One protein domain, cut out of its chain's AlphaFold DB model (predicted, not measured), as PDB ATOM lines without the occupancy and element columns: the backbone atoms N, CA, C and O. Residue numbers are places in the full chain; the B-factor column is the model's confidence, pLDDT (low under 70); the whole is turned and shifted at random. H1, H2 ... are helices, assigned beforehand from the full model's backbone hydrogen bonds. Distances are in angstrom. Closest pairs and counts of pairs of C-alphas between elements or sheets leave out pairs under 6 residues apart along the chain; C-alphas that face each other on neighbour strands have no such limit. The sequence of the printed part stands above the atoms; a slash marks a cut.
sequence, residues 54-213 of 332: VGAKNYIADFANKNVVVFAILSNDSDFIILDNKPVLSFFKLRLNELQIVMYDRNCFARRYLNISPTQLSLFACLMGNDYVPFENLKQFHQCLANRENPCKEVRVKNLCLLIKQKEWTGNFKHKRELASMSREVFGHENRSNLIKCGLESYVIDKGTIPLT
ATOM      1  N   VAL A  54     171.136 109.548 228.344       49.59
ATOM      2  CA  VAL A  54     171.086 108.149 227.904       49.59
ATOM      3  C   VAL A  54     172.120 107.946 226.794       49.59
ATOM      4  O   VAL A  54     171.946 108.430 225.679       49.59
ATOM      5  N   GLY A  55     173.214 107.246 227.106       62.31
ATOM      6  CA  GLY A  55     174.262 106.913 226.131       62.31
ATOM      7  C   GLY A  55     175.577 107.682 226.278       62.31
ATOM      8  O   GLY A  55     176.453 107.518 225.432       62.31
ATOM      9  N   ALA A  56     175.778 108.455 227.353       68.25
ATOM     10  CA  ALA A  56     177.067 109.105 227.624       68.25
ATOM     11  C   ALA A  56     178.241 108.101 227.664       68.25
ATOM     12  O   ALA A  56     179.302 108.370 227.103       68.25
ATOM     13  N   LYS A  57     178.030 106.910 228.244       79.25
ATOM     14  CA  LYS A  57     178.998 105.798 228.232       79.25
ATOM     15  C   LYS A  57     179.333 105.311 226.815       79.25
ATOM     16  O   LYS A  57     180.508 105.157 226.484       79.25
ATOM     17  N   ASN A  58     178.327 105.156 225.953       82.94
ATOM     18  CA  ASN A  58     178.510 104.705 224.568       82.94
ATOM     19  C   ASN A  58     179.243 105.769 223.752       82.94
ATOM     20  O   ASN A  58     180.112 105.434 222.958       82.94
ATOM     21  N   TYR A  59     178.945 107.042 224.006       79.81
ATOM     22  CA  TYR A  59     179.642 108.167 223.402       79.81
ATOM     23  C   TYR A  59     181.128 108.212 223.802       79.81
ATOM     24  O   TYR A  59     181.995 108.313 222.938       79.81
ATOM     25  N   ILE A  60     181.446 108.087 225.097       84.50
ATOM     26  CA  ILE A  60     182.840 108.052 225.576       84.50
ATOM     27  C   ILE A  60     183.594 106.875 224.942       84.50
ATOM     28  O   ILE A  60     184.730 107.032 224.498       84.50
ATOM     29  N   ALA A  61     182.951 105.709 224.866       88.12
ATOM     30  CA  ALA A  61     183.511 104.523 224.232       88.12
ATOM     31  C   ALA A  61     183.748 104.716 222.722       88.12
ATOM     32  O   ALA A  61     184.826 104.386 222.229       88.12
ATOM     33  N   ASP A  62     182.782 105.288 221.998       86.31
ATOM     34  CA  ASP A  62     182.905 105.608 220.571       86.31
ATOM     35  C   ASP A  62     184.038 106.611 220.315       86.31
ATOM     36  O   ASP A  62     184.906 106.374 219.473       86.31
ATOM     37  N   PHE A  63     184.089 107.690 221.102       84.50
ATOM     38  CA  PHE A  63     185.158 108.682 221.039       84.50
ATOM     39  C   PHE A  63     186.529 108.041 221.254       84.50
ATOM     40  O   PHE A  63     187.433 108.238 220.444       84.50
ATOM     41  N   ALA A  64     186.687 107.242 222.310       87.00
ATOM     42  CA  ALA A  64     187.945 106.559 222.591       87.00
ATOM     43  C   ALA A  64     188.355 105.609 221.453       87.00
ATOM     44  O   ALA A  64     189.533 105.514 221.116       87.00
ATOM     45  N   ASN A  65     187.393 104.930 220.827       87.94
ATOM     46  CA  ASN A  65     187.655 104.019 219.717       87.94
ATOM     47  C   ASN A  65     188.054 104.744 218.425       87.94
ATOM     48  O   ASN A  65     188.939 104.264 217.716       87.94
ATOM     49  N   LYS A  66     187.432 105.891 218.126       85.56
ATOM     50  CA  LYS A  66     187.708 106.693 216.920       85.56
ATOM     51  C   LYS A  66     189.008 107.495 217.013       85.56
ATOM     52  O   LYS A  66     189.637 107.750 215.990       85.56
ATOM     53  N   ASN A  67     189.433 107.879 218.215       81.25
ATOM     54  CA  ASN A  67     190.625 108.702 218.412       81.25
ATOM     55  C   ASN A  67     191.859 107.842 218.702       81.25
ATOM     56  O   ASN A  67     192.029 107.325 219.803       81.25
ATOM     57  N   VAL A  68     192.771 107.746 217.730       81.19
ATOM     58  CA  VAL A  68     194.011 106.950 217.850       81.19
ATOM     59  C   VAL A  68     194.934 107.407 218.983       81.19
ATOM     60  O   VAL A  68     195.685 106.598 219.516       81.19
ATOM     61  N   VAL A  69     194.851 108.682 219.374       82.19
ATOM     62  CA  VAL A  69     195.629 109.261 220.482       82.19
ATOM     63  C   VAL A  69     195.115 108.835 221.859       82.19
ATOM     64  O   VAL A  69     195.843 108.934 222.845       82.19
ATOM     65  N   VAL A  70     193.869 108.357 221.951       84.62
ATOM     66  CA  VAL A  70     193.300 107.892 223.216       84.62
ATOM     67  C   VAL A  70     193.840 106.497 223.516       84.62
ATOM     68  O   VAL A  70     193.501 105.512 222.857       84.62
ATOM     69  N   PHE A  71     194.672 106.424 224.552       84.38
ATOM     70  CA  PHE A  71     195.254 105.173 225.026       84.38
ATOM     71  C   PHE A  71     194.248 104.315 225.810       84.38
ATOM     72  O   PHE A  71     194.147 103.113 225.572       84.38
ATOM     73  N   ALA A  72     193.503 104.925 226.737       85.88
ATOM     74  CA  ALA A  72     192.641 104.218 227.680       85.88
ATOM     75  C   ALA A  72     191.530 105.120 228.245       85.88
ATOM     76  O   ALA A  72     191.625 106.348 228.191       85.88
ATOM     77  N   ILE A  73     190.498 104.507 228.829       87.06
ATOM     78  CA  ILE A  73     189.405 105.181 229.541       87.06
ATOM     79  C   ILE A  73     189.664 105.090 231.046       87.06
ATOM     80  O   ILE A  73     189.775 103.997 231.591       87.06
ATOM     81  N   LEU A  74     189.717 106.223 231.744       85.31
ATOM     82  CA  LEU A  74     189.834 106.263 233.204       85.31
ATOM     83  C   LEU A  74     188.436 106.313 233.833       85.31
ATOM     84  O   LEU A  74     187.760 107.337 233.748       85.31
ATOM     85  N   SER A  75     187.984 105.215 234.440       83.62
ATOM     86  CA  SER A  75     186.643 105.123 235.030       83.62
ATOM     87  C   SER A  75     186.556 104.046 236.114       83.62
ATOM     88  O   SER A  75     187.350 103.108 236.158       83.62
ATOM     89  N   ASN A  76     185.570 104.183 236.998       80.12
ATOM     90  CA  ASN A  76     185.159 103.131 237.934       80.12
ATOM     91  C   ASN A  76     183.792 102.533 237.575       80.12
ATOM     92  O   ASN A  76     183.312 101.648 238.280       80.12
ATOM     93  N   ASP A  77     183.162 103.032 236.515       84.50
ATOM     94  CA  ASP A  77     181.912 102.492 236.006       84.50
ATOM     95  C   ASP A  77     182.192 101.175 235.267       84.50
ATOM     96  O   ASP A  77     182.969 101.127 234.306       84.50
ATOM     97  N   SER A  78     181.580 100.094 235.753       84.69
ATOM     98  CA  SER A  78     181.750  98.747 235.213       84.69
ATOM     99  C   SER A  78     181.236  98.606 233.787       84.69
ATOM    100  O   SER A  78     181.685  97.700 233.084       84.69
ATOM    101  N   ASP A  79     180.361  99.498 233.323       89.38
ATOM    102  CA  ASP A  79     179.848  99.454 231.957       89.38
ATOM    103  C   ASP A  79     180.964  99.574 230.921       89.38
ATOM    104  O   ASP A  79     180.903  98.935 229.870       89.38
ATOM    105  N   PHE A  80     182.037 100.307 231.232       89.75
ATOM    106  CA  PHE A  80     183.188 100.398 230.338       89.75
ATOM    107  C   PHE A  80     183.948  99.073 230.206       89.75
ATOM    108  O   PHE A  80     184.585  98.867 229.183       89.75
ATOM    109  N   ILE A  81     183.859  98.158 231.176       90.19
ATOM    110  CA  ILE A  81     184.442  96.808 231.060       90.19
ATOM    111  C   ILE A  81     183.595  95.938 230.117       90.19
ATOM    112  O   ILE A  81     184.119  95.054 229.441       90.19
ATOM    113  N   ILE A  82     182.282  96.176 230.072       92.31
ATOM    114  CA  ILE A  82     181.332  95.421 229.246       92.31
ATOM    115  C   ILE A  82     181.385  95.885 227.785       92.31
ATOM    116  O   ILE A  82     181.460  95.053 226.869       92.31
ATOM    117  N   LEU A  83     181.373  97.205 227.585       90.56
ATOM    118  CA  LEU A  83     181.449  97.873 226.288       90.56
ATOM    119  C   LEU A  83     182.714  97.475 225.512       90.56
ATOM    120  O   LEU A  83     183.780  97.253 226.078       90.56
ATOM    121  N   ASP A  84     182.595  97.404 224.188       90.12
ATOM    122  CA  ASP A  84     183.718  97.095 223.300       90.12
ATOM    123  C   ASP A  84     184.554  98.354 223.019       90.12
ATOM    124  O   ASP A  84     184.370  99.036 222.010       90.12
ATOM    125  N   ASN A  85     185.420  98.726 223.962       88.69
ATOM    126  CA  ASN A  85     186.169  99.983 223.938       88.69
ATOM    127  C   ASN A  85     187.670  99.808 224.240       88.69
ATOM    128  O   ASN A  85     188.175  98.697 224.416       88.69
ATOM    129  N   LYS A  86     188.394 100.935 224.257       84.81
ATOM    130  CA  LYS A  86     189.795 101.017 224.698       84.81
ATOM    131  C   LYS A  86     189.960 100.539 226.150       84.81
ATOM    132  O   LYS A  86     189.032 100.689 226.932       84.81
ATOM    133  N   PRO A  87     191.148 100.047 226.552       86.31
ATOM    134  CA  PRO A  87     191.383  99.552 227.908       86.31
ATOM    135  C   PRO A  87     190.865 100.485 229.007       86.31
ATOM    136  O   PRO A  87     191.001 101.706 228.907       86.31
ATOM    137  N   VAL A  88     190.304  99.910 230.071       88.12
ATOM    138  CA  VAL A  88     189.750 100.678 231.193       88.12
ATOM    139  C   VAL A  88     190.736 100.690 232.348       88.12
ATOM    140  O   VAL A  88     191.183  99.641 232.808       88.12
ATOM    141  N   LEU A  89     191.053 101.876 232.847       84.81
ATOM    142  CA  LEU A  89     191.905 102.091 234.004       84.81
ATOM    143  C   LEU A  89     191.055 102.454 235.219       84.81
ATOM    144  O   LEU A  89     190.175 103.311 235.144       84.81
ATOM    145  N   SER A  90     191.341 101.820 236.353       82.38
ATOM    146  CA  SER A  90     190.633 102.066 237.605       82.38
ATOM    147  C   SER A  90     191.082 103.376 238.240       82.38
ATOM    148  O   SER A  90     192.208 103.482 238.728       82.38
ATOM    149  N   PHE A  91     190.168 104.341 238.327       77.31
ATOM    150  CA  PHE A  91     190.423 105.582 239.052       77.31
ATOM    151  C   PHE A  91     190.618 105.335 240.557       77.31
ATOM    152  O   PHE A  91     191.506 105.924 241.161       77.31
ATOM    153  N   PHE A  92     189.859 104.418 241.172       78.19
ATOM    154  CA  PHE A  92     190.015 104.107 242.604       78.19
ATOM    155  C   PHE A  92     191.361 103.474 242.960       78.19
ATOM    156  O   PHE A  92     191.800 103.577 244.101       78.19
ATOM    157  N   LYS A  93     192.006 102.798 242.005       78.81
ATOM    158  CA  LYS A  93     193.305 102.149 242.213       78.81
ATOM    159  C   LYS A  93     194.469 102.956 241.636       78.81
ATOM    160  O   LYS A  93     195.578 102.435 241.569       78.81
ATOM    161  N   LEU A  94     194.228 104.200 241.221       81.06
ATOM    162  CA  LEU A  94     195.275 105.111 240.783       81.06
ATOM    163  C   LEU A  94     196.071 105.602 241.997       81.06
ATOM    164  O   LEU A  94     195.552 106.314 242.856       81.06
ATOM    165  N   ARG A  95     197.356 105.255 242.044       79.56
ATOM    166  CA  ARG A  95     198.308 105.734 243.048       79.56
ATOM    167  C   ARG A  95     199.303 106.665 242.382       79.56
ATOM    168  O   ARG A  95     200.344 106.230 241.901       79.56
ATOM    169  N   LEU A  96     198.978 107.957 242.365       80.69
ATOM    170  CA  LEU A  96     199.796 108.981 241.703       80.69
ATOM    171  C   LEU A  96     201.239 109.026 242.227       80.69
ATOM    172  O   LEU A  96     202.157 109.192 241.434       80.69
ATOM    173  N   ASN A  97     201.447 108.816 243.530       82.31
ATOM    174  CA  ASN A  97     202.786 108.831 244.135       82.31
ATOM    175  C   ASN A  97     203.657 107.649 243.685       82.31
ATOM    176  O   ASN A  97     204.874 107.773 243.620       82.31
ATOM    177  N   GLU A  98     203.033 106.508 243.390       83.75
ATOM    178  CA  GLU A  98     203.712 105.279 242.960       83.75
ATOM    179  C   GLU A  98     203.699 105.130 241.430       83.75
ATOM    180  O   GLU A  98     204.307 104.206 240.900       83.75
ATOM    181  N   LEU A  99     202.978 106.012 240.721       81.38
ATOM    182  CA  LEU A  99     202.653 105.897 239.295       81.38
ATOM    183  C   LEU A  99     202.061 104.524 238.926       81.38
ATOM    184  O   LEU A  99     202.239 104.028 237.816       81.38
ATOM    185  N   GLN A 100     201.331 103.916 239.861       83.00
ATOM    186  CA  GLN A 100     200.682 102.621 239.675       83.00
ATOM    187  C   GLN A 100     199.188 102.795 239.412       83.00
ATOM    188  O   GLN A 100     198.513 103.613 240.040       83.00
ATOM    189  N   ILE A 101     198.658 101.988 238.496       87.69
ATOM    190  CA  ILE A 101     197.226 101.904 238.216       87.69
ATOM    191  C   ILE A 101     196.852 100.477 237.819       87.69
ATOM    192  O   ILE A 101     197.662  99.732 237.272       87.69
ATOM    193  N   VAL A 102     195.605 100.095 238.088       84.31
ATOM    194  CA  VAL A 102     195.053  98.819 237.629       84.31
ATOM    195  C   VAL A 102     194.298  99.022 236.328       84.31
ATOM    196  O   VAL A 102     193.375  99.833 236.265       84.31
ATOM    197  N   MET A 103     194.663  98.236 235.320       87.81
ATOM    198  CA  MET A 103     193.931  98.105 234.065       87.81
ATOM    199  C   MET A 103     193.014  96.881 234.122       87.81
ATOM    200  O   MET A 103     193.444  95.793 234.510       87.81
ATOM    201  N   TYR A 104     191.758  97.048 233.720       83.69
ATOM    202  CA  TYR A 104     190.814  95.953 233.550       83.69
ATOM    203  C   TYR A 104     190.879  95.424 232.119       83.69
ATOM    204  O   TYR A 104     190.605  96.143 231.160       83.69
ATOM    205  N   ASP A 105     191.219  94.144 231.984       83.25
ATOM    206  CA  ASP A 105     191.207  93.446 230.703       83.25
ATOM    207  C   ASP A 105     189.846  92.774 230.484       83.25
ATOM    208  O   ASP A 105     189.512  91.762 231.109       83.25
ATOM    209  N   ARG A 106     189.072  93.341 229.555       89.38
ATOM    210  CA  ARG A 106     187.765  92.842 229.114       89.38
ATOM    211  C   ARG A 106     187.815  91.405 228.586       89.38
ATOM    212  O   ARG A 106     186.937  90.600 228.895       89.38
ATOM    213  N   ASN A 107     188.827  91.072 227.785       87.88
ATOM    214  CA  ASN A 107     188.952  89.748 227.178       87.88
ATOM    215  C   ASN A 107     189.332  88.706 228.222       87.88
ATOM    216  O   ASN A 107     188.767  87.612 228.227       87.88
ATOM    217  N   CYS A 108     190.255  89.049 229.121       87.88
ATOM    218  CA  CYS A 108     190.610  88.198 230.247       87.88
ATOM    219  C   CYS A 108     189.395  87.983 231.161       87.88
ATOM    220  O   CYS A 108     189.077  86.840 231.491       87.88
ATOM    221  N   PHE A 109     188.653  89.046 231.489       88.12
ATOM    222  CA  PHE A 109     187.416  88.960 232.267       88.12
ATOM    223  C   PHE A 109     186.405  87.989 231.641       88.12
ATOM    224  O   PHE A 109     185.999  87.024 232.290       88.12
ATOM    225  N   ALA A 110     186.073  88.167 230.359       93.00
ATOM    226  CA  ALA A 110     185.137  87.292 229.659       93.00
ATOM    227  C   ALA A 110     185.642  85.846 229.554       93.00
ATOM    228  O   ALA A 110     184.964  84.910 229.971       93.00
ATOM    229  N   ARG A 111     186.845  85.644 229.006       92.81
ATOM    230  CA  ARG A 111     187.320  84.309 228.615       92.81
ATOM    231  C   ARG A 111     187.851  83.506 229.792       92.81
ATOM    232  O   ARG A 111     187.564  82.320 229.889       92.81
ATOM    233  N   ARG A 112     188.632  84.129 230.679       87.62
ATOM    234  CA  ARG A 112     189.308  83.429 231.779       87.62
ATOM    235  C   ARG A 112     188.432  83.319 233.020       87.62
ATOM    236  O   ARG A 112     188.426  82.266 233.646       87.62
ATOM    237  N   TYR A 113     187.721  84.387 233.382       90.25
ATOM    238  CA  TYR A 113     186.991  84.442 234.653       90.25
ATOM    239  C   TYR A 113     185.511  84.080 234.522       90.25
ATOM    240  O   TYR A 113     184.986  83.377 235.381       90.25
ATOM    241  N   LEU A 114     184.847  84.520 233.452       93.38
ATOM    242  CA  LEU A 114     183.445  84.172 233.190       93.38
ATOM    243  C   LEU A 114     183.294  82.939 232.297       93.38
ATOM    244  O   LEU A 114     182.244  82.302 232.288       93.38
ATOM    245  N   ASN A 115     184.352  82.583 231.562       95.88
ATOM    246  CA  ASN A 115     184.335  81.521 230.570       95.88
ATOM    247  C   ASN A 115     183.191  81.723 229.558       95.88
ATOM    248  O   ASN A 115     182.414  80.808 229.324       95.88
ATOM    249  N   ILE A 116     183.071  82.918 228.979       96.44
ATOM    250  CA  ILE A 116     182.136  83.267 227.893       96.44
ATOM    251  C   ILE A 116     182.871  84.060 226.800       96.44
ATOM    252  O   ILE A 116     183.994  84.534 227.000       96.44
ATOM    253  N   SER A 117     182.256  84.218 225.627       95.69
ATOM    254  CA  SER A 117     182.779  85.105 224.584       95.69
ATOM    255  C   SER A 117     182.713  86.572 225.038       95.69
ATOM    256  O   SER A 117     181.712  86.971 225.636       95.69
ATOM    257  N   PRO A 118     183.698  87.427 224.694       93.75
ATOM    258  CA  PRO A 118     183.591  88.873 224.906       93.75
ATOM    259  C   PRO A 118     182.318  89.485 224.301       93.75
ATOM    260  O   PRO A 118     181.768  90.434 224.852       93.75
ATOM    261  N   THR A 119     181.798  88.926 223.203       93.31
ATOM    262  CA  THR A 119     180.539  89.377 222.582       93.31
ATOM    263  C   THR A 119     179.303  89.092 223.441       93.31
ATOM    264  O   THR A 119     178.295  89.767 223.284       93.31
ATOM    265  N   GLN A 120     179.387  88.135 224.369       96.25
ATOM    266  CA  GLN A 120     178.312  87.773 225.297       96.25
ATOM    267  C   GLN A 120     178.354  88.594 226.599       96.25
ATOM    268  O   GLN A 120     177.488  88.417 227.452       96.25
ATOM    269  N   LEU A 121     179.326  89.501 226.786       95.88
ATOM    270  CA  LEU A 121     179.414  90.316 228.007       95.88
ATOM    271  C   LEU A 121     178.198  91.228 228.205       95.88
ATOM    272  O   LEU A 121     177.749  91.396 229.335       95.88
ATOM    273  N   SER A 122     177.647  91.790 227.126       95.00
ATOM    274  CA  SER A 122     176.423  92.601 227.185       95.00
ATOM    275  C   SER A 122     175.228  91.775 227.659       95.00
ATOM    276  O   SER A 122     174.454  92.235 228.494       95.00
ATOM    277  N   LEU A 123     175.120  90.527 227.190       97.00
ATOM    278  CA  LEU A 123     174.118  89.569 227.650       97.00
ATOM    279  C   LEU A 123     174.308  89.218 229.122       97.00
ATOM    280  O   LEU A 123     173.352  89.276 229.890       97.00
ATOM    281  N   PHE A 124     175.537  88.899 229.520       97.38
ATOM    282  CA  PHE A 124     175.866  88.643 230.916       97.38
ATOM    283  C   PHE A 124     175.462  89.823 231.809       97.38
ATOM    284  O   PHE A 124     174.742  89.626 232.784       97.38
ATOM    285  N   ALA A 125     175.849  91.051 231.455       95.19
ATOM    286  CA  ALA A 125     175.505  92.244 232.223       95.19
ATOM    287  C   ALA A 125     173.985  92.484 232.265       95.19
ATOM    288  O   ALA A 125     173.432  92.763 233.324       95.19
ATOM    289  N   CYS A 126     173.293  92.298 231.139       95.75
ATOM    290  CA  CYS A 126     171.839  92.415 231.058       95.75
ATOM    291  C   CYS A 126     171.117  91.416 231.981       95.75
ATOM    292  O   CYS A 126     170.143  91.781 232.631       95.75
ATOM    293  N   LEU A 127     171.591  90.167 232.055       96.31
ATOM    294  CA  LEU A 127     170.983  89.111 232.874       96.31
ATOM    295  C   LEU A 127     171.475  89.090 234.328       96.31
ATOM    296  O   LEU A 127     170.848  88.446 235.169       96.31
ATOM    297  N   MET A 128     172.570  89.781 234.648       94.31
ATOM    298  CA  MET A 128     172.977  90.078 236.027       94.31
ATOM    299  C   MET A 128     172.222  91.274 236.613       94.31
ATOM    300  O   MET A 128     172.065  91.359 237.832       94.31
ATOM    301  N   GLY A 129     171.739  92.161 235.746       92.25
ATOM    302  CA  GLY A 129     170.999  93.363 236.084       92.25
ATOM    303  C   GLY A 129     171.738  94.612 235.622       92.25
ATOM    304  O   GLY A 129     172.922  94.787 235.904       92.25
ATOM    305  N   ASN A 130     171.023  95.482 234.917       88.94
ATOM    306  CA  ASN A 130     171.500  96.791 234.478       88.94
ATOM    307  C   ASN A 130     170.366  97.825 234.585       88.94
ATOM    308  O   ASN A 130     169.266  97.499 235.029       88.94
ATOM    309  N   ASP A 131     170.615  99.060 234.152       84.62
ATOM    310  CA  ASP A 131     169.640 100.159 234.259       84.62
ATOM    311  C   ASP A 131     168.297  99.873 233.560       84.62
ATOM    312  O   ASP A 131     167.267 100.426 233.936       84.62
ATOM    313  N   TYR A 132     168.297  99.003 232.545       89.06
ATOM    314  CA  TYR A 132     167.106  98.641 231.772       89.06
ATOM    315  C   TYR A 132     166.423  97.379 232.289       89.06
ATOM    316  O   TYR A 132     165.202  97.272 232.218       89.06
ATOM    317  N   VAL A 133     167.193  96.418 232.795       92.12
ATOM    318  CA  VAL A 133     166.703  95.189 233.415       92.12
ATOM    319  C   VAL A 133     167.122  95.219 234.884       92.12
ATOM    320  O   VAL A 133     168.169  94.670 235.232       92.12
ATOM    321  N   PRO A 134     166.341  95.879 235.761       90.31
ATOM    322  CA  PRO A 134     166.723  96.045 237.152       90.31
ATOM    323  C   PRO A 134     166.876  94.705 237.860       90.31
ATOM    324  O   PRO A 134     166.154  93.747 237.573       90.31
ATOM    325  N   PHE A 135     167.761  94.674 238.853       90.88
ATOM    326  CA  PHE A 135     168.001  93.495 239.682       90.88
ATOM    327  C   PHE A 135     166.710  92.898 240.268       90.88
ATOM    328  O   PHE A 135     166.531  91.682 240.258       90.88
ATOM    329  N   GLU A 136     165.778  93.747 240.705       91.25
ATOM    330  CA  GLU A 136     164.500  93.314 241.285       91.25
ATOM    331  C   GLU A 136     163.664  92.468 240.318       91.25
ATOM    332  O   GLU A 136     163.042  91.488 240.726       91.25
ATOM    333  N   ASN A 137     163.725  92.762 239.015       92.38
ATOM    334  CA  ASN A 137     163.030  91.974 237.996       92.38
ATOM    335  C   ASN A 137     163.667  90.593 237.785       92.38
ATOM    336  O   ASN A 137     163.022  89.710 237.224       92.38
ATOM    337  N   LEU A 138     164.923  90.417 238.199       94.25
ATOM    338  CA  LEU A 138     165.726  89.210 238.004       94.25
ATOM    339  C   LEU A 138     165.861  88.378 239.280       94.25
ATOM    340  O   LEU A 138     166.423  87.286 239.234       94.25
ATOM    341  N   LYS A 139     165.346  88.860 240.416       92.56
ATOM    342  CA  LYS A 139     165.522  88.216 241.721       92.56
ATOM    343  C   LYS A 139     165.065  86.758 241.707       92.56
ATOM    344  O   LYS A 139     165.845  85.880 242.069       92.56
ATOM    345  N   GLN A 140     163.851  86.494 241.224       93.44
ATOM    346  CA  GLN A 140     163.308  85.135 241.137       93.44
ATOM    347  C   GLN A 140     164.141  84.251 240.199       93.44
ATOM    348  O   GLN A 140     164.506  83.136 240.559       93.44
ATOM    349  N   PHE A 141     164.525  84.771 239.032       95.44
ATOM    350  CA  PHE A 141     165.404  84.073 238.092       95.44
ATOM    351  C   PHE A 141     166.748  83.695 238.725       95.44
ATOM    352  O   PHE A 141     167.193  82.554 238.611       95.44
ATOM    353  N   HIS A 142     167.384  84.620 239.447       95.06
ATOM    354  CA  HIS A 142     168.648  84.368 240.139       95.06
ATOM    355  C   HIS A 142     168.510  83.357 241.278       95.06
ATOM    356  O   HIS A 142     169.436  82.578 241.506       95.06
ATOM    357  N   GLN A 143     167.375  83.356 241.977       93.44
ATOM    358  CA  GLN A 143     167.064  82.370 243.010       93.44
ATOM    359  C   GLN A 143     166.917  80.968 242.415       93.44
ATOM    360  O   GLN A 143     167.531  80.026 242.917       93.44
ATOM    361  N   CYS A 144     166.181  80.844 241.306       92.31
ATOM    362  CA  CYS A 144     166.032  79.593 240.562       92.31
ATOM    363  C   CYS A 144     167.380  79.092 240.025       92.31
ATOM    364  O   CYS A 144     167.734  77.936 240.244       92.31
ATOM    365  N   LEU A 145     168.173  79.973 239.405       92.31
ATOM    366  CA  LEU A 145     169.512  79.666 238.886       92.31
ATOM    367  C   LEU A 145     170.437  79.049 239.936       92.31
ATOM    368  O   LEU A 145     171.286  78.226 239.604       92.31
ATOM    369  N   ALA A 146     170.324  79.482 241.188       90.06
ATOM    370  CA  ALA A 146     171.194  79.047 242.273       90.06
ATOM    371  C   ALA A 146     170.534  78.055 243.243       90.06
ATOM    372  O   ALA A 146     171.187  77.627 244.196       90.06
ATOM    373  N   ASN A 147     169.263  77.711 243.010       89.31
ATOM    374  CA  ASN A 147     168.418  76.903 243.887       89.31
ATOM    375  C   ASN A 147     168.464  77.356 245.365       89.31
ATOM    376  O   ASN A 147     168.594  76.539 246.279       89.31
ATOM    377  N   ARG A 148     168.466  78.677 245.597       86.88
ATOM    378  CA  ARG A 148     168.570  79.310 246.927       86.88
ATOM    379  C   ARG A 148     167.886  80.673 246.932       86.88
ATOM    380  O   ARG A 148     167.976  81.397 245.949       86.88
ATOM    381  N   GLU A 149     167.305  81.075 248.063       78.19
ATOM    382  CA  GLU A 149     166.646  82.388 248.200       78.19
ATOM    383  C   GLU A 149     167.616  83.578 248.148       78.19
ATOM    384  O   GLU A 149     167.282  84.623 247.593       78.19
ATOM    385  N   ASN A 150     168.823  83.429 248.700       79.06
ATOM    386  CA  ASN A 150     169.852  84.472 248.719       79.06
ATOM    387  C   ASN A 150     171.201  83.896 248.279       79.06
ATOM    388  O   ASN A 150     172.080  83.627 249.102       79.06
ATOM    389  N   PRO A 151     171.376  83.639 246.977       79.50
ATOM    390  CA  PRO A 151     172.597  83.034 246.485       79.50
ATOM    391  C   PRO A 151     173.766  84.021 246.496       79.50
ATOM    392  O   PRO A 151     173.632  85.199 246.132       79.50
ATOM    393  N   CYS A 152     174.948  83.522 246.865       87.56
ATOM    394  CA  CYS A 152     176.175  84.303 246.760       87.56
ATOM    395  C   CYS A 152     176.419  84.740 245.304       87.56
ATOM    396  O   CYS A 152     175.920  84.140 244.344       87.56
ATOM    397  N   LYS A 153     177.149  85.847 245.133       86.94
ATOM    398  CA  LYS A 153     177.384  86.459 243.815       86.94
ATOM    399  C   LYS A 153     178.122  85.494 242.887       86.94
ATOM    400  O   LYS A 153     177.777  85.388 241.717       86.94
ATOM    401  N   GLU A 154     179.072  84.747 243.429       89.31
ATOM    402  CA  GLU A 154     179.930  83.810 242.711       89.31
ATOM    403  C   GLU A 154     179.121  82.665 242.091       89.31
ATOM    404  O   GLU A 154     179.303  82.344 240.917       89.31
ATOM    405  N   VAL A 155     178.179  82.084 242.847       91.00
ATOM    406  CA  VAL A 155     177.307  81.008 242.346       91.00
ATOM    407  C   VAL A 155     176.375  81.528 241.257       91.00
ATOM    408  O   VAL A 155     176.237  80.879 240.223       91.00
ATOM    409  N   ARG A 156     175.790  82.720 241.438       91.38
ATOM    410  CA  ARG A 156     174.945  83.343 240.407       91.38
ATOM    411  C   ARG A 156     175.702  83.566 239.109       91.38
ATOM    412  O   ARG A 156     175.230  83.152 238.057       91.38
ATOM    413  N   VAL A 157     176.882  84.179 239.194       93.88
ATOM    414  CA  VAL A 157     177.733  84.453 238.031       93.88
ATOM    415  C   VAL A 157     178.088  83.153 237.314       93.88
ATOM    416  O   VAL A 157     177.899  83.055 236.103       93.88
ATOM    417  N   LYS A 158     178.533  82.132 238.057       95.12
ATOM    418  CA  LYS A 158     178.890  80.829 237.491       95.12
ATOM    419  C   LYS A 158     177.704  80.172 236.782       95.12
ATOM    420  O   LYS A 158     177.838  79.765 235.630       95.12
ATOM    421  N   ASN A 159     176.553  80.084 237.444       95.94
ATOM    422  CA  ASN A 159     175.379  79.401 236.902       95.94
ATOM    423  C   ASN A 159     174.787  80.156 235.708       95.94
ATOM    424  O   ASN A 159     174.390  79.529 234.730       95.94
ATOM    425  N   LEU A 160     174.807  81.490 235.734       97.00
ATOM    426  CA  LEU A 160     174.396  82.298 234.590       97.00
ATOM    427  C   LEU A 160     175.304  82.064 233.375       97.00
ATOM    428  O   LEU A 160     174.808  81.890 232.265       97.00
ATOM    429  N   CYS A 161     176.625  82.018 233.568       97.44
ATOM    430  CA  CYS A 161     177.560  81.746 232.471       97.44
ATOM    431  C   CYS A 161     177.364  80.336 231.888       97.44
ATOM    432  O   CYS A 161     177.436  80.157 230.672       97.44
ATOM    433  N   LEU A 162     177.070  79.343 232.738       96.94
ATOM    434  CA  LEU A 162     176.705  77.995 232.292       96.94
ATOM    435  C   LEU A 162     175.407  77.998 231.477       96.94
ATOM    436  O   LEU A 162     175.370  77.387 230.414       96.94
ATOM    437  N   LEU A 163     174.383  78.726 231.930       97.25
ATOM    438  CA  LEU A 163     173.108  78.839 231.223       97.25
ATOM    439  C   LEU A 163     173.276  79.491 229.844       97.25
ATOM    440  O   LEU A 163     172.787  78.948 228.855       97.25
ATOM    441  N   ILE A 164     174.007  80.610 229.758       97.62
ATOM    442  CA  ILE A 164     174.291  81.305 228.489       97.62
ATOM    443  C   ILE A 164     174.921  80.344 227.476       97.62
ATOM    444  O   ILE A 164     174.546  80.338 226.306       97.62
ATOM    445  N   LYS A 165     175.856  79.506 227.935       96.19
ATOM    446  CA  LYS A 165     176.506  78.493 227.103       96.19
ATOM    447  C   LYS A 165     175.576  77.358 226.708       96.19
ATOM    448  O   LYS A 165     175.525  77.017 225.536       96.19
ATOM    449  N   GLN A 166     174.846  76.794 227.666       96.31
ATOM    450  CA  GLN A 166     173.931  75.677 227.431       96.31
ATOM    451  C   GLN A 166     172.828  76.040 226.433       96.31
ATOM    452  O   GLN A 166     172.407  75.202 225.645       96.31
ATOM    453  N   LYS A 167     172.349  77.286 226.482       96.38
ATOM    454  CA  LYS A 167     171.315  77.802 225.579       96.38
ATOM    455  C   LYS A 167     171.878  78.379 224.277       96.38
ATOM    456  O   LYS A 167     171.097  78.863 223.463       96.38
ATOM    457  N   GLU A 168     173.203  78.370 224.110       95.75
ATOM    458  CA  GLU A 168     173.913  78.919 222.948       95.75
ATOM    459  C   GLU A 168     173.523  80.370 222.621       95.75
ATOM    460  O   GLU A 168     173.496  80.800 221.467       95.75
ATOM    461  N   TRP A 169     173.209  81.155 223.651       97.12
ATOM    462  CA  TRP A 169     172.792  82.535 223.463       97.12
ATOM    463  C   TRP A 169     173.972  83.406 223.047       97.12
ATOM    464  O   TRP A 169     174.986  83.502 223.736       97.12
ATOM    465  N   THR A 170     173.824  84.086 221.920       95.00
ATOM    466  CA  THR A 170     174.809  84.993 221.337       95.00
ATOM    467  C   THR A 170     174.765  86.391 221.954       95.00
ATOM    468  O   THR A 170     175.779  87.087 221.947       95.00
ATOM    469  N   GLY A 171     173.611  86.804 222.491       93.19
ATOM    470  CA  GLY A 171     173.369  88.174 222.950       93.19
ATOM    471  C   GLY A 171     173.003  89.146 221.823       93.19
ATOM    472  O   GLY A 171     173.040  90.360 222.020       93.19
ATOM    473  N   ASN A 172     172.656  88.646 220.632       93.06
ATOM    474  CA  ASN A 172     172.259  89.492 219.513       93.06
ATOM    475  C   ASN A 172     170.811  89.984 219.674       93.06
ATOM    476  O   ASN A 172     169.846  89.271 219.399       93.06
ATOM    477  N   PHE A 173     170.658  91.260 220.027       91.12
ATOM    478  CA  PHE A 173     169.364  91.927 220.211       91.12
ATOM    479  C   PHE A 173     168.487  92.001 218.944       91.12
ATOM    480  O   PHE A 173     167.306  92.339 219.029       91.12
ATOM    481  N   LYS A 174     169.022  91.678 217.759       92.50
ATOM    482  CA  LYS A 174     168.238  91.582 216.514       92.50
ATOM    483  C   LYS A 174     167.561  90.216 216.348       92.50
ATOM    484  O   LYS A 174     166.615  90.091 215.569       92.50
ATOM    485  N   HIS A 175     168.005  89.188 217.072       94.69
ATOM    486  CA  HIS A 175     167.458  87.836 216.976       94.69
ATOM    487  C   HIS A 175     166.204  87.666 217.845       94.69
ATOM    488  O   HIS A 175     166.267  87.280 219.009       94.69
ATOM    489  N   LYS A 176     165.020  87.884 217.256       94.06
ATOM    490  CA  LYS A 176     163.730  87.790 217.974       94.06
ATOM    491  C   LYS A 176     163.495  86.446 218.677       94.06
ATOM    492  O   LYS A 176     162.994  86.433 219.795       94.06
ATOM    493  N   ARG A 177     163.860  85.323 218.042       94.94
ATOM    494  CA  ARG A 177     163.699  83.975 218.629       94.94
ATOM    495  C   ARG A 177     164.562  83.789 219.875       94.94
ATOM    496  O   ARG A 177     164.116  83.196 220.851       94.94
ATOM    497  N   GLU A 178     165.778  84.321 219.834       95.38
ATOM    498  CA  GLU A 178     166.717  84.277 220.950       95.38
ATOM    499  C   GLU A 178     166.193  85.117 222.123       95.38
ATOM    500  O   GLU A 178     166.095  84.615 223.238       95.38
ATOM    501  N   LEU A 179     165.729  86.343 221.853       96.69
ATOM    502  CA  LEU A 179     165.100  87.207 222.861       96.69
ATOM    503  C   LEU A 179     163.869  86.562 223.513       96.69
ATOM    504  O   LEU A 179     163.718  86.624 224.732       96.69
ATOM    505  N   ALA A 180     163.016  85.911 222.719       96.25
ATOM    506  CA  ALA A 180     161.856  85.180 223.222       96.25
ATOM    507  C   ALA A 180     162.274  84.013 224.131       96.25
ATOM    508  O   ALA A 180     161.714  83.834 225.213       96.25
ATOM    509  N   SER A 181     163.309  83.260 223.736       96.38
ATOM    510  CA  SER A 181     163.894  82.203 224.568       96.38
ATOM    511  C   SER A 181     164.445  82.748 225.886       96.38
ATOM    512  O   SER A 181     164.201  82.145 226.928       96.38
ATOM    513  N   MET A 182     165.166  83.871 225.859       96.81
ATOM    514  CA  MET A 182     165.686  84.512 227.068       96.81
ATOM    515  C   MET A 182     164.548  84.979 227.971       96.81
ATOM    516  O   MET A 182     164.568  84.727 229.168       96.81
ATOM    517  N   SER A 183     163.520  85.615 227.405       96.81
ATOM    518  CA  SER A 183     162.381  86.107 228.179       96.81
ATOM    519  C   SER A 183     161.608  84.966 228.842       96.81
ATOM    520  O   SER A 183     161.217  85.102 230.000       96.81
ATOM    521  N   ARG A 184     161.428  83.827 228.156       96.44
ATOM    522  CA  ARG A 184     160.828  82.626 228.759       96.44
ATOM    523  C   ARG A 184     161.658  82.082 229.911       96.44
ATOM    524  O   ARG A 184     161.093  81.774 230.950       96.44
ATOM    525  N   GLU A 185     162.973  81.996 229.747       96.06
ATOM    526  CA  GLU A 185     163.853  81.469 230.793       96.06
ATOM    527  C   GLU A 185     163.926  82.400 232.015       96.06
ATOM    528  O   GLU A 185     163.932  81.943 233.153       96.06
ATOM    529  N   VAL A 186     163.968  83.714 231.784       95.50
ATOM    530  CA  VAL A 186     164.188  84.719 232.834       95.50
ATOM    531  C   VAL A 186     162.888  85.114 233.530       95.50
ATOM    532  O   VAL A 186     162.869  85.313 234.740       95.50
ATOM    533  N   PHE A 187     161.792  85.250 232.784       95.50
ATOM    534  CA  PHE A 187     160.526  85.777 233.304       95.50
ATOM    535  C   PHE A 187     159.371  84.770 233.247       95.50
ATOM    536  O   PHE A 187     158.264  85.102 233.657       95.50
ATOM    537  N   GLY A 188     159.581  83.569 232.703       94.06
ATOM    538  CA  GLY A 188     158.526  82.566 232.516       94.06
ATOM    539  C   GLY A 188     157.576  82.852 231.345       94.06
ATOM    540  O   GLY A 188     156.661  82.072 231.096       94.06
ATOM    541  N   HIS A 189     157.767  83.950 230.607       92.50
ATOM    542  CA  HIS A 189     156.893  84.364 229.504       92.50
ATOM    543  C   HIS A 189     157.625  85.252 228.485       92.50
ATOM    544  O   HIS A 189     158.615  85.906 228.809       92.50
ATOM    545  N   GLU A 190     157.111  85.376 227.261       92.62
ATOM    546  CA  GLU A 190     157.775  86.123 226.173       92.62
ATOM    547  C   GLU A 190     157.558  87.646 226.204       92.62
ATOM    548  O   GLU A 190     158.319  88.394 225.585       92.62
ATOM    549  N   ASN A 191     156.580  88.136 226.973       92.06
ATOM    550  CA  ASN A 191     156.131  89.538 226.950       92.06
ATOM    551  C   ASN A 191     157.196  90.564 227.382       92.06
ATOM    552  O   ASN A 191     157.034  91.761 227.156       92.06
ATOM    553  N   ARG A 192     158.301  90.115 227.991       92.62
ATOM    554  CA  ARG A 192     159.417  90.964 228.440       92.62
ATOM    555  C   ARG A 192     160.646  90.893 227.534       92.62
ATOM    556  O   ARG A 192     161.679  91.469 227.863       92.62
ATOM    557  N   SER A 193     160.522  90.298 226.349       94.00
ATOM    558  CA  SER A 193     161.599  90.263 225.349       94.00
ATOM    559  C   SER A 193     162.100  91.663 224.974       94.00
ATOM    560  O   SER A 193     163.295  91.854 224.762       94.00
ATOM    561  N   ASN A 194     161.211  92.665 224.945       94.69
ATOM    562  CA  ASN A 194     161.599  94.050 224.662       94.69
ATOM    563  C   ASN A 194     162.466  94.662 225.775       94.69
ATOM    564  O   ASN A 194     163.346  95.463 225.492       94.69
ATOM    565  N   LEU A 195     162.261  94.254 227.031       93.88
ATOM    566  CA  LEU A 195     163.070  94.718 228.159       93.88
ATOM    567  C   LEU A 195     164.520  94.233 228.020       93.88
ATOM    568  O   LEU A 195     165.456  95.021 228.129       93.88
ATOM    569  N   ILE A 196     164.690  92.947 227.693       95.94
ATOM    570  CA  ILE A 196     166.001  92.340 227.413       95.94
ATOM    571  C   ILE A 196     166.645  93.010 226.199       95.94
ATOM    572  O   ILE A 196     167.822  93.358 226.238       95.94
ATOM    573  N   LYS A 197     165.865  93.246 225.137       95.94
ATOM    574  CA  LYS A 197     166.327  93.956 223.942       95.94
ATOM    575  C   LYS A 197     166.912  95.325 224.299       95.94
ATOM    576  O   LYS A 197     168.058  95.574 223.944       95.94
ATOM    577  N   CYS A 198     166.184  96.165 225.040       92.38
ATOM    578  CA  CYS A 198     166.679  97.479 225.463       92.38
ATOM    579  C   CYS A 198     167.951  97.366 226.322       92.38
ATOM    580  O   CYS A 198     168.898  98.130 226.137       92.38
ATOM    581  N   GLY A 199     168.007  96.382 227.228       92.69
ATOM    582  CA  GLY A 199     169.187  96.130 228.054       92.69
ATOM    583  C   GLY A 199     170.427  95.753 227.246       92.69
ATOM    584  O   GLY A 199     171.509  96.266 227.528       92.69
ATOM    585  N   LEU A 200     170.278  94.921 226.214       94.31
ATOM    586  CA  LEU A 200     171.356  94.574 225.283       94.31
ATOM    587  C   LEU A 200     171.750  95.759 224.391       94.31
ATOM    588  O   LEU A 200     172.938  96.040 224.233       94.31
ATOM    589  N   GLU A 201     170.761  96.470 223.840       91.44
ATOM    590  CA  GLU A 201     170.960  97.648 222.985       91.44
ATOM    591  C   GLU A 201     171.718  98.764 223.711       91.44
ATOM    592  O   GLU A 201     172.500  99.480 223.090       91.44
ATOM    593  N   SER A 202     171.579  98.862 225.037       88.50
ATOM    594  CA  SER A 202     172.295  99.853 225.844       88.50
ATOM    595  C   SER A 202     173.823  99.750 225.769       88.50
ATOM    596  O   SER A 202     174.498 100.752 225.993       88.50
ATOM    597  N   TYR A 203     174.371  98.585 225.405       90.88
ATOM    598  CA  TYR A 203     175.812  98.359 225.240       90.88
ATOM    599  C   TYR A 203     176.285  98.450 223.782       90.88
ATOM    600  O   TYR A 203     177.441  98.150 223.475       90.88
ATOM    601  N   VAL A 204     175.407  98.844 222.860       88.38
ATOM    602  CA  VAL A 204     175.770  99.039 221.457       88.38
ATOM    603  C   VAL A 204     176.405 100.412 221.300       88.38
ATOM    604  O   VAL A 204     175.767 101.448 221.485       88.38
ATOM    605  N   ILE A 205     177.682 100.411 220.937       83.38
ATOM    606  CA  ILE A 205     178.396 101.625 220.557       83.38
ATOM    607  C   ILE A 205     177.941 101.972 219.141       83.38
ATOM    608  O   ILE A 205     178.314 101.301 218.175       83.38
ATOM    609  N   ASP A 206     177.071 102.975 219.033       67.44
ATOM    610  CA  ASP A 206     176.615 103.468 217.742       67.44
ATOM    611  C   ASP A 206     177.810 104.090 217.012       67.44
ATOM    612  O   ASP A 206     178.375 105.086 217.455       67.44
ATOM    613  N   LYS A 207     178.231 103.465 215.905       57.75
ATOM    614  CA  LYS A 207     179.348 103.960 215.087       57.75
ATOM    615  C   LYS A 207     178.970 105.220 214.309       57.75
ATOM    616  O   LYS A 207     179.857 105.840 213.715       57.75
ATOM    617  N   GLY A 208     177.688 105.600 214.308       55.59
ATOM    618  CA  GLY A 208     177.225 106.877 213.786       55.59
ATOM    619  C   GLY A 208     178.024 108.041 214.370       55.59
ATOM    620  O   GLY A 208     178.511 107.996 215.499       55.59
ATOM    621  N   THR A 209     178.237 109.082 213.574       49.53
ATOM    622  CA  THR A 209     178.900 110.306 214.022       49.53
ATOM    623  C   THR A 209     177.982 110.984 215.033       49.53
ATOM    624  O   THR A 209     177.119 111.772 214.657       49.53
ATOM    625  N   ILE A 210     178.112 110.655 216.321       50.75
ATOM    626  CA  ILE A 210     177.525 111.487 217.370       50.75
ATOM    627  C   ILE A 210     178.249 112.827 217.233       50.75
ATOM    628  O   ILE A 210     179.477 112.846 217.379       50.75
ATOM    629  N   PRO A 211     177.558 113.924 216.871       46.53
ATOM    630  CA  PRO A 211     178.218 115.200 216.711       46.53
ATOM    631  C   PRO A 211     178.769 115.574 218.073       46.53
ATOM    632  O   PRO A 211     178.036 115.887 219.010       46.53
ATOM    633  N   LEU A 212     180.088 115.516 218.181       44.84
ATOM    634  CA  LEU A 212     180.785 116.257 219.193       44.84
ATOM    635  C   LEU A 212     180.572 117.717 218.888       44.84
ATOM    636  O   LEU A 212     181.294 118.318 218.093       44.84
ATOM    637  N   THR A 213     179.583 118.299 219.540       43.34
ATOM    638  CA  THR A 213     179.607 119.733 219.717       43.34
ATOM    639  C   THR A 213     180.754 119.989 220.684       43.34
ATOM    640  O   THR A 213     180.594 119.938 221.903       43.34
TER     641      THR A 213
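Overview. This is residues 54 to 213 of the 332 residues of an uncharacterized protein of Araneus ventricosus (UniProt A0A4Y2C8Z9). Six helices, H3 to H8, pack crosswise into a larger lobe with H4 near the middle, and a smaller, looser part of H1, H2 and long loops is joined to it through H2. The loop of residues 95 to 100 sticks out from the smaller part, and the last residues, 202 to 213, run back past H1 as a tail. The printed part has 160 residues with eight named helices, H1 to H8 in order, and no named strand; the class is all helix. It is compact, with a radius of gyration of the C-alphas of 16.9 A, and spans 49 by 37 by 25 A.

Along the chain. H1 is residues 56 to 66, 15.3 A long, with C-alpha 56 at (177.067, 109.105, 227.624). H2 is residues 79 to 82, and H3 residues 106 to 114. H4, residues 118 to 128, is 15.4 A long, with C-alpha 118 at (183.591, 88.873, 224.906). H5 is residues 135 to 146, 15.0 A; H6, residues 153 to 166, is the longest at 19.9 A. H7 is residues 176 to 187, 15.8 A, and H8 residues 190 to 201, 17.8 A, with C-alpha 201 at (170.960, 97.648, 222.985).

Arrangement. H4 is the hub and touches five helices. H3 touches it at a steep tilt of 62 degrees, the same way, with the C-alphas of Ala 110 and Pro 118 closest at 5.2 A. H6 touches H4 at a steep tilt of 56 degrees, opposite ways, closest at Cys 161 and Phe 124, whose C-alphas are 7.3 A apart. H8 touches H4 with residues 196 to 200 alone, closest at the C-alphas of Gly 199 and Cys 126, 5.5 A. H4 only just touches H2 and H5, with 3 pairs of C-alphas within 8 A each; the closest are Ile 82 and Leu 121, 5.6 A, and Phe 135 and Met 128, 7.1 A. H5 touches H7 about perpendicular at 80 degrees, its Phe 141 C-alpha 5.4 A from that of Val 186, their closest pair. H1 only just touches H2, with 3 pairs, and is apart from H8. Every O i to N i+4 pair is within hydrogen-bond range in H1, H6 and H7; the counts are 4 of 5 in H3, 5 of 7 in H4, and 6 of 8 in H5 and in H8, while H2 is too short for such a pair.

Size, cuts and confidence. The two C-alphas farthest apart, of Asn 97 and His 189, are 54.0 A apart. The printed part has no cut. The links from H1 to H2 and from H2 to H3 are long, with 12 and 23 residues. Mean pLDDT of the printed part is 87.6; residues 54 to 56 and 206 to 213 are under 70.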